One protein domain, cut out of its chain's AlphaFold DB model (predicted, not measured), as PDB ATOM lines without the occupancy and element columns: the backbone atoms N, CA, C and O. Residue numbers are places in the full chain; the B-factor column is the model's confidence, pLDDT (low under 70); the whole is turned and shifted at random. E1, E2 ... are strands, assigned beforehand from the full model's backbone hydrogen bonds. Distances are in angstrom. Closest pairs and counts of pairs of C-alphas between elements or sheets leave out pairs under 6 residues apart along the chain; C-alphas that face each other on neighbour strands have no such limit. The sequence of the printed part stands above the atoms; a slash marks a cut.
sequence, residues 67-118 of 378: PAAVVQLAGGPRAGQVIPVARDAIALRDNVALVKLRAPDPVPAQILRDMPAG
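What this domain is: This is residues 67 to 118 of the 378 residues of the protein "Carbohydrate ABC transporter permease" of Phycisphaerae bacterium (UniProt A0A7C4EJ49). A single small antiparallel sheet of five strands is curled over on itself like a half-open barrel, with the hairpin E1 and E2 at one end of the sheet and the hairpin E3 and E4 at the other. The long, bent strand E5 lies between the two hairpins and pairs with both, while the edge strands E2 and E3 are joined by a tight link but do not pair. The printed part has 52 residues with five named strands, E1 to E5 along the chain, and no named helix; the sheet's order is E2 E1 E5 E4 E3, and the class is all strand. The whole is compact, with a radius of gyration of the C-alphas of 10.1 A, and only just elongated, spanning 31 by 21 by 20 A.

Where its parts are: E1 is residues 68 to 73, 14.8 A long, and begins at C-alpha 68 at (260.829, 217.075, 267.698). E2 is residues 82 to 86, 13.3 A. E3 is residues 90 to 93, 9.7 A, and E4 is residues 96 to 99, 9.6 A, beginning at C-alpha 96 at (262.183, 202.191, 260.207). E5 is residues 107 to 115, the longest at 19.5 A, and ends at C-alpha 115 at (260.126, 215.701, 272.339).

How they stand to each other: The sheet is strongly twisted: from edge to edge the strands' lines turn by 96 degrees, and the way across it turns by 75 degrees. E1 and E2 form a hairpin, antiparallel at 141 degrees, with N 69 and O 85 2.8 A apart, within hydrogen-bond range. On the other side of E1 is E5, antiparallel at 141 degrees, with N 72 and O 110 at 2.8 A. E5 bends by 78 degrees at residue 112, and its pairing is staggered: residues 109 to 115 pair with E1, residues 107 to 109 with E4. In the hairpin E4 and E5, antiparallel, N 107 and O 99 are 2.9 A apart. E3 and E4 form another hairpin, antiparallel at 147 degrees, with N 91 and O 98 at 2.8 A. E3, E4 and E5 are a meander, each strand the antiparallel neighbour of the one before. The edge strands E2 and E3 meet only through their link. The closest C-alphas of E2 and E4, those of Val 85 and Val 99, are 7.8 A apart. E1 and E3 are only just apart, 8.4 A at their closest.

The domain as a whole: The C-alphas of Pro 77 and Gly 118 are the two farthest apart, at 31.7 A. Those of Pro 67 and Gly 118, the first and last printed, are 7.5 A apart. The printed part has no cut. No link is long: those from E2 to E3 and from E3 to E4 are tight, the other two short. The mean pLDDT of the printed part is 76.7; it is under 70 at residue 95, residues 102 to 104 and residues 115 to 118.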
ATOM      1  N   PRO A  67     256.907 219.866 267.591       70.56
ATOM      2  CA  PRO A  67     257.316 218.563 268.098       70.56
ATOM      3  C   PRO A  67     258.612 218.128 267.411       70.56
ATOM      4  O   PRO A  67     258.772 218.305 266.203       70.56
ATOM      5  N   ALA A  68     259.533 217.547 268.170       75.44
ATOM      6  CA  ALA A  68     260.829 217.075 267.698       75.44
ATOM      7  C   ALA A  68     261.107 215.663 268.229       75.44
ATOM      8  O   ALA A  68     260.369 215.130 269.055       75.44
ATOM      9  N   ALA A  69     262.174 215.032 267.762       76.44
ATOM     10  CA  ALA A  69     262.718 213.839 268.385       76.44
ATOM     11  C   ALA A  69     264.243 213.861 268.314       76.44
ATOM     12  O   ALA A  69     264.838 214.364 267.359       76.44
ATOM     13  N   VAL A  70     264.879 213.302 269.337       78.56
ATOM     14  CA  VAL A  70     266.307 213.005 269.315       78.56
ATOM     15  C   VAL A  70     266.471 211.671 268.612       78.56
ATOM     16  O   VAL A  70     265.967 210.646 269.079       78.56
ATOM     17  N   VAL A  71     267.159 211.697 267.479       81.12
ATOM     18  CA  VAL A  71     267.379 210.525 266.635       81.12
ATOM     19  C   VAL A  71     268.868 210.227 266.543       81.12
ATOM     20  O   VAL A  71     269.694 211.139 266.472       81.12
ATOM     21  N   GLN A  72     269.214 208.945 266.534       86.00
ATOM     22  CA  GLN A  72     270.547 208.474 266.195       86.00
ATOM     23  C   GLN A  72     270.548 207.995 264.749       86.00
ATOM     24  O   GLN A  72     269.788 207.097 264.392       86.00
ATOM     25  N   LEU A  73     271.378 208.594 263.900       84.50
ATOM     26  CA  LEU A  73     271.443 208.227 262.485       84.50
ATOM     27  C   LEU A  73     272.044 206.822 262.337       84.50
ATOM     28  O   LEU A  73     273.141 206.562 262.823       84.50
ATOM     29  N   ALA A  74     271.346 205.925 261.649       82.62
ATOM     30  CA  ALA A  74     271.759 204.541 261.420       82.62
ATOM     31  C   ALA A  74     272.509 204.347 260.087       82.62
ATOM     32  O   ALA A  74     273.057 203.275 259.846       82.62
ATOM     33  N   GLY A  75     272.555 205.366 259.219       78.56
ATOM     34  CA  GLY A  75     273.203 205.283 257.907       78.56
ATOM     35  C   GLY A  75     273.777 206.609 257.399       78.56
ATOM     36  O   GLY A  75     273.591 207.669 257.997       78.56
ATOM     37  N   GLY A  76     274.490 206.546 256.272       77.75
ATOM     38  CA  GLY A  76     275.106 207.707 255.622       77.75
ATOM     39  C   GLY A  76     276.387 208.226 256.305       77.75
ATOM     40  O   GLY A  76     276.893 207.615 257.244       77.75
ATOM     41  N   PRO A  77     276.921 209.383 255.864       74.56
ATOM     42  CA  PRO A  77     278.215 209.921 256.320       74.56
ATOM     43  C   PRO A  77     278.266 210.321 257.802       74.56
ATOM     44  O   PRO A  77     279.332 210.619 258.330       74.56
ATOM     45  N   ARG A  78     277.103 210.397 258.458       75.00
ATOM     46  CA  ARG A  78     276.929 210.809 259.858       75.00
ATOM     47  C   ARG A  78     276.357 209.685 260.728       75.00
ATOM     48  O   ARG A  78     275.784 209.966 261.779       75.00
ATOM     49  N   ALA A  79     276.483 208.429 260.291       81.31
ATOM     50  CA  ALA A  79     276.042 207.274 261.065       81.31
ATOM     51  C   ALA A  79     276.639 207.301 262.489       81.31
ATOM     52  O   ALA A  79     277.811 207.620 262.681       81.31
ATOM     53  N   GLY A  80     275.809 207.013 263.490       76.75
ATOM     54  CA  GLY A  80     276.145 207.060 264.912       76.75
ATOM     55  C   GLY A  80     275.926 208.416 265.595       76.75
ATOM     56  O   GLY A  80     275.856 208.447 266.824       76.75
ATOM     57  N   GLN A  81     275.762 209.521 264.852       80.50
ATOM     58  CA  GLN A  81     275.506 210.838 265.451       80.50
ATOM     59  C   GLN A  81     274.091 210.942 266.028       80.50
ATOM     60  O   GLN A  81     273.117 210.537 265.393       80.50
ATOM     61  N   VAL A  82     273.998 211.555 267.211       79.75
ATOM     62  CA  VAL A  82     272.745 211.875 267.899       79.75
ATOM     63  C   VAL A  82     272.410 213.339 267.643       79.75
ATOM     64  O   VAL A  82     273.176 214.223 268.022       79.75
ATOM     65  N   ILE A  83     271.279 213.599 266.990       74.94
ATOM     66  CA  ILE A  83     270.854 214.955 266.629       74.94
ATOM     67  C   ILE A  83     269.372 215.182 266.959       74.94
ATOM     68  O   ILE A  83     268.567 214.256 266.834       74.94
ATOM     69  N   PRO A  84     268.981 216.401 267.371       72.56
ATOM     70  CA  PRO A  84     267.579 216.782 267.451       72.56
ATOM     71  C   PRO A  84     267.042 217.075 266.045       72.56
ATOM     72  O   PRO A  84     267.664 217.812 265.275       72.56
ATOM     73  N   VAL A  85     265.887 216.506 265.702       75.25
ATOM     74  CA  VAL A  85     265.232 216.711 264.404       75.25
ATOM     75  C   VAL A  85     263.746 216.979 264.612       75.25
ATOM     76  O   VAL A  85     263.117 216.371 265.475       75.25
ATOM     77  N   ALA A  86     263.183 217.907 263.840       76.12
ATOM     78  CA  ALA A  86     261.757 218.203 263.881       76.12
ATOM     79  C   ALA A  86     260.934 216.961 263.480       76.12
ATOM     80  O   ALA A  86     261.354 216.166 262.638       76.12
ATOM     81  N   ARG A  87     259.784 216.745 264.125       77.31
ATOM     82  CA  ARG A  87     258.982 215.519 263.977       77.31
ATOM     83  C   ARG A  87     258.398 215.370 262.574       77.31
ATOM     84  O   ARG A  87     258.244 214.250 262.109       77.31
ATOM     85  N   ASP A  88     258.114 216.479 261.902       77.25
ATOM     86  CA  ASP A  88     257.677 216.543 260.502       77.25
ATOM     87  C   ASP A  88     258.757 216.081 259.508       77.25
ATOM     88  O   ASP A  88     258.442 215.617 258.413       77.25
ATOM     89  N   ALA A  89     260.029 216.150 259.900       75.00
ATOM     90  CA  ALA A  89     261.145 215.622 259.129       75.00
ATOM     91  C   ALA A  89     261.375 214.112 259.346       75.00
ATOM     92  O   ALA A  89     262.298 213.557 258.749       75.00
ATOM     93  N   ILE A  90     260.555 213.433 260.162       81.19
ATOM     94  CA  ILE A  90     260.642 211.989 260.419       81.19
ATOM     95  C   ILE A  90     259.455 211.282 259.754       81.19
ATOM     96  O   ILE A  90     258.305 211.493 260.128       81.19
ATOM     97  N   ALA A  91     259.733 210.394 258.802       81.06
ATOM     98  CA  ALA A  91     258.743 209.529 258.167       81.06
ATOM     99  C   ALA A  91     258.954 208.076 258.609       81.06
ATOM    100  O   ALA A  91     260.067 207.563 258.549       81.06
ATOM    101  N   LEU A  92     257.894 207.389 259.031       80.44
ATOM    102  CA  LEU A  92     257.952 205.958 259.333       80.44
ATOM    103  C   LEU A  92     257.634 205.165 258.065       80.44
ATOM    104  O   LEU A  92     256.551 205.312 257.499       80.44
ATOM    105  N   ARG A  93     258.570 204.324 257.622       77.44
ATOM    106  CA  ARG A  93     258.371 203.402 256.497       77.44
ATOM    107  C   ARG A  93     258.863 202.023 256.917       77.44
ATOM    108  O   ARG A  93     259.999 201.903 257.361       77.44
ATOM    109  N   ASP A  94     257.997 201.017 256.845       71.88
ATOM    110  CA  ASP A  94     258.325 199.625 257.191       71.88
ATOM    111  C   ASP A  94     258.979 199.467 258.580       71.88
ATOM    112  O   ASP A  94     259.965 198.754 258.751       71.88
ATOM    113  N   ASN A  95     258.441 200.164 259.590       69.00
ATOM    114  CA  ASN A  95     258.954 200.188 260.970       69.00
ATOM    115  C   ASN A  95     260.364 200.791 261.158       69.00
ATOM    116  O   ASN A  95     260.918 200.723 262.256       69.00
ATOM    117  N   VAL A  96     260.924 201.440 260.133       75.00
ATOM    118  CA  VAL A  96     262.183 202.191 260.207       75.00
ATOM    119  C   VAL A  96     261.879 203.689 260.146       75.00
ATOM    120  O   VAL A  96     261.142 204.152 259.272       75.00
ATOM    121  N   ALA A  97     262.433 204.468 261.081       79.31
ATOM    122  CA  ALA A  97     262.298 205.921 261.055       79.31
ATOM    123  C   ALA A  97     263.291 206.511 260.042       79.31
ATOM    124  O   ALA A  97     264.502 206.368 260.179       79.31
ATOM    125  N   LEU A  98     262.772 207.162 259.006       82.56
ATOM    126  CA  LEU A  98     263.538 207.842 257.970       82.56
ATOM    127  C   LEU A  98     263.539 209.341 258.247       82.56
ATOM    128  O   LEU A  98     262.488 209.974 258.321       82.56
ATOM    129  N   VAL A  99     264.726 209.915 258.380       82.06
ATOM    130  CA  VAL A  99     264.923 211.322 258.711       82.06
ATOM    131  C   VAL A  99     265.312 212.084 257.454       82.06
ATOM    132  O   VAL A  99     266.355 211.827 256.845       82.06
ATOM    133  N   LYS A 100     264.487 213.055 257.067       80.00
ATOM    134  CA  LYS A 100     264.764 213.955 255.951       80.00
ATOM    135  C   LYS A 100     265.731 215.048 256.404       80.00
ATOM    136  O   LYS A 100     265.341 216.060 256.981       80.00
ATOM    137  N   LEU A 101     267.016 214.831 256.146       70.94
ATOM    138  CA  LEU A 101     268.055 215.848 256.311       70.94
ATOM    139  C   LEU A 101     268.115 216.743 255.058       70.94
ATOM    140  O   LEU A 101     267.443 216.474 254.072       70.94
ATOM    141  N   ARG A 102     268.949 217.793 255.044       66.88
ATOM    142  CA  ARG A 102     269.203 218.632 253.840       66.88
ATOM    143  C   ARG A 102     269.756 217.857 252.619       66.88
ATOM    144  O   ARG A 102     270.030 218.475 251.595       66.88
ATOM    145  N   ALA A 103     269.961 216.546 252.738       64.06
ATOM    146  CA  ALA A 103     270.391 215.654 251.671       64.06
ATOM    147  C   ALA A 103     269.188 215.172 250.821       64.06
ATOM    148  O   ALA A 103     268.059 215.203 251.309       64.06
ATOM    149  N   PRO A 104     269.411 214.719 249.572       66.62
ATOM    150  CA  PRO A 104     268.335 214.257 248.689       66.62
ATOM    151  C   PRO A 104     267.602 213.026 249.238       66.62
ATOM    152  O   PRO A 104     266.381 212.938 249.122       66.62
ATOM    153  N   ASP A 105     268.348 212.120 249.874       77.75
ATOM    154  CA  ASP A 105     267.835 210.841 250.353       77.75
ATOM    155  C   ASP A 105     267.570 210.858 251.870       77.75
ATOM    156  O   ASP A 105     268.423 211.313 252.646       77.75
ATOM    157  N   PRO A 106     266.407 210.351 252.327       80.81
ATOM    158  CA  PRO A 106     266.124 210.171 253.745       80.81
ATOM    159  C   PRO A 106     267.096 209.176 254.381       80.81
ATOM    160  O   PRO A 106     267.349 208.100 253.840       80.81
ATOM    161  N   VAL A 107     267.607 209.510 255.563       86.12
ATOM    162  CA  VAL A 107     268.571 208.672 256.281       86.12
ATOM    163  C   VAL A 107     267.837 207.837 257.332       86.12
ATOM    164  O   VAL A 107     267.087 208.412 258.123       86.12
ATOM    165  N   PRO A 108     268.032 206.505 257.389       85.00
ATOM    166  CA  PRO A 108     267.461 205.693 258.456       85.00
ATOM    167  C   PRO A 108     268.043 206.116 259.802       85.00
ATOM    168  O   PRO A 108     269.242 206.374 259.922       85.00
ATOM    169  N   ALA A 109     267.196 206.196 260.818       85.75
ATOM    170  CA  ALA A 109     267.565 206.604 262.158       85.75
ATOM    171  C   ALA A 109     266.768 205.827 263.205       85.75
ATOM    172  O   ALA A 109     265.658 205.358 262.961       85.75
ATOM    173  N   GLN A 110     267.336 205.719 264.398       84.88
ATOM    174  CA  GLN A 110     266.653 205.220 265.576       84.88
ATOM    175  C   GLN A 110     266.163 206.406 266.402       84.88
ATOM    176  O   GLN A 110     266.947 207.284 266.763       84.88
ATOM    177  N   ILE A 111     264.870 206.441 266.716       81.44
ATOM    178  CA  ILE A 111     264.317 207.435 267.637       81.44
ATOM    179  C   ILE A 111     264.753 207.046 269.050       81.44
ATOM    180  O   ILE A 111     264.355 206.000 269.555       81.44
ATOM    181  N   LEU A 112     265.588 207.876 269.674       80.69
ATOM    182  CA  LEU A 112     266.042 207.667 271.050       80.69
ATOM    183  C   LEU A 112     265.061 208.271 272.056       80.69
ATOM    184  O   LEU A 112     264.842 207.707 273.125       80.69
ATOM    185  N   ARG A 113     264.492 209.438 271.731       76.25
ATOM    186  CA  ARG A 113     263.568 210.161 272.613       76.25
ATOM    187  C   ARG A 113     262.648 211.084 271.820       76.25
ATOM    188  O   ARG A 113     263.137 211.932 271.077       76.25
ATOM    189  N   ASP A 114     261.343 210.984 272.052       72.44
ATOM    190  CA  ASP A 114     260.366 211.947 271.537       72.44
ATOM    191  C   ASP A 114     260.337 213.222 272.397       72.44
ATOM    192  O   ASP A 114     260.391 213.170 273.628       72.44
ATOM    193  N   MET A 115     260.273 214.377 271.735       65.88
ATOM    194  CA  MET A 115     260.126 215.701 272.339       65.88
ATOM    195  C   MET A 115     258.780 216.291 271.896       65.88
ATOM    196  O   MET A 115     258.685 216.851 270.801       65.88
ATOM    197  N   PRO A 116     257.713 216.147 272.700       66.31
ATOM    198  CA  PRO A 116     256.424 216.738 272.367       66.31
ATOM    199  C   PRO A 116     256.527 218.264 272.226       66.31
ATOM    200  O   PRO A 116     257.339 218.922 272.881       66.31
ATOM    201  N   ALA A 117     255.694 218.820 271.344       64.62
ATOM    202  CA  ALA A 117     255.588 220.260 271.149       64.62
ATOM    203  C   ALA A 117     255.146 220.941 272.450       64.62
ATOM    204  O   ALA A 117     254.360 220.388 273.217       64.62
ATOM    205  N   GLY A 118     255.620 222.159 272.677       64.94
ATOM    206  CA  GLY A 118     255.262 222.973 273.830       64.94
ATOM    207  C   GLY A 118     256.179 222.804 275.037       64.94
ATOM    208  O   GLY A 118     256.078 223.621 275.944       64.94
TER     209      GLY A 118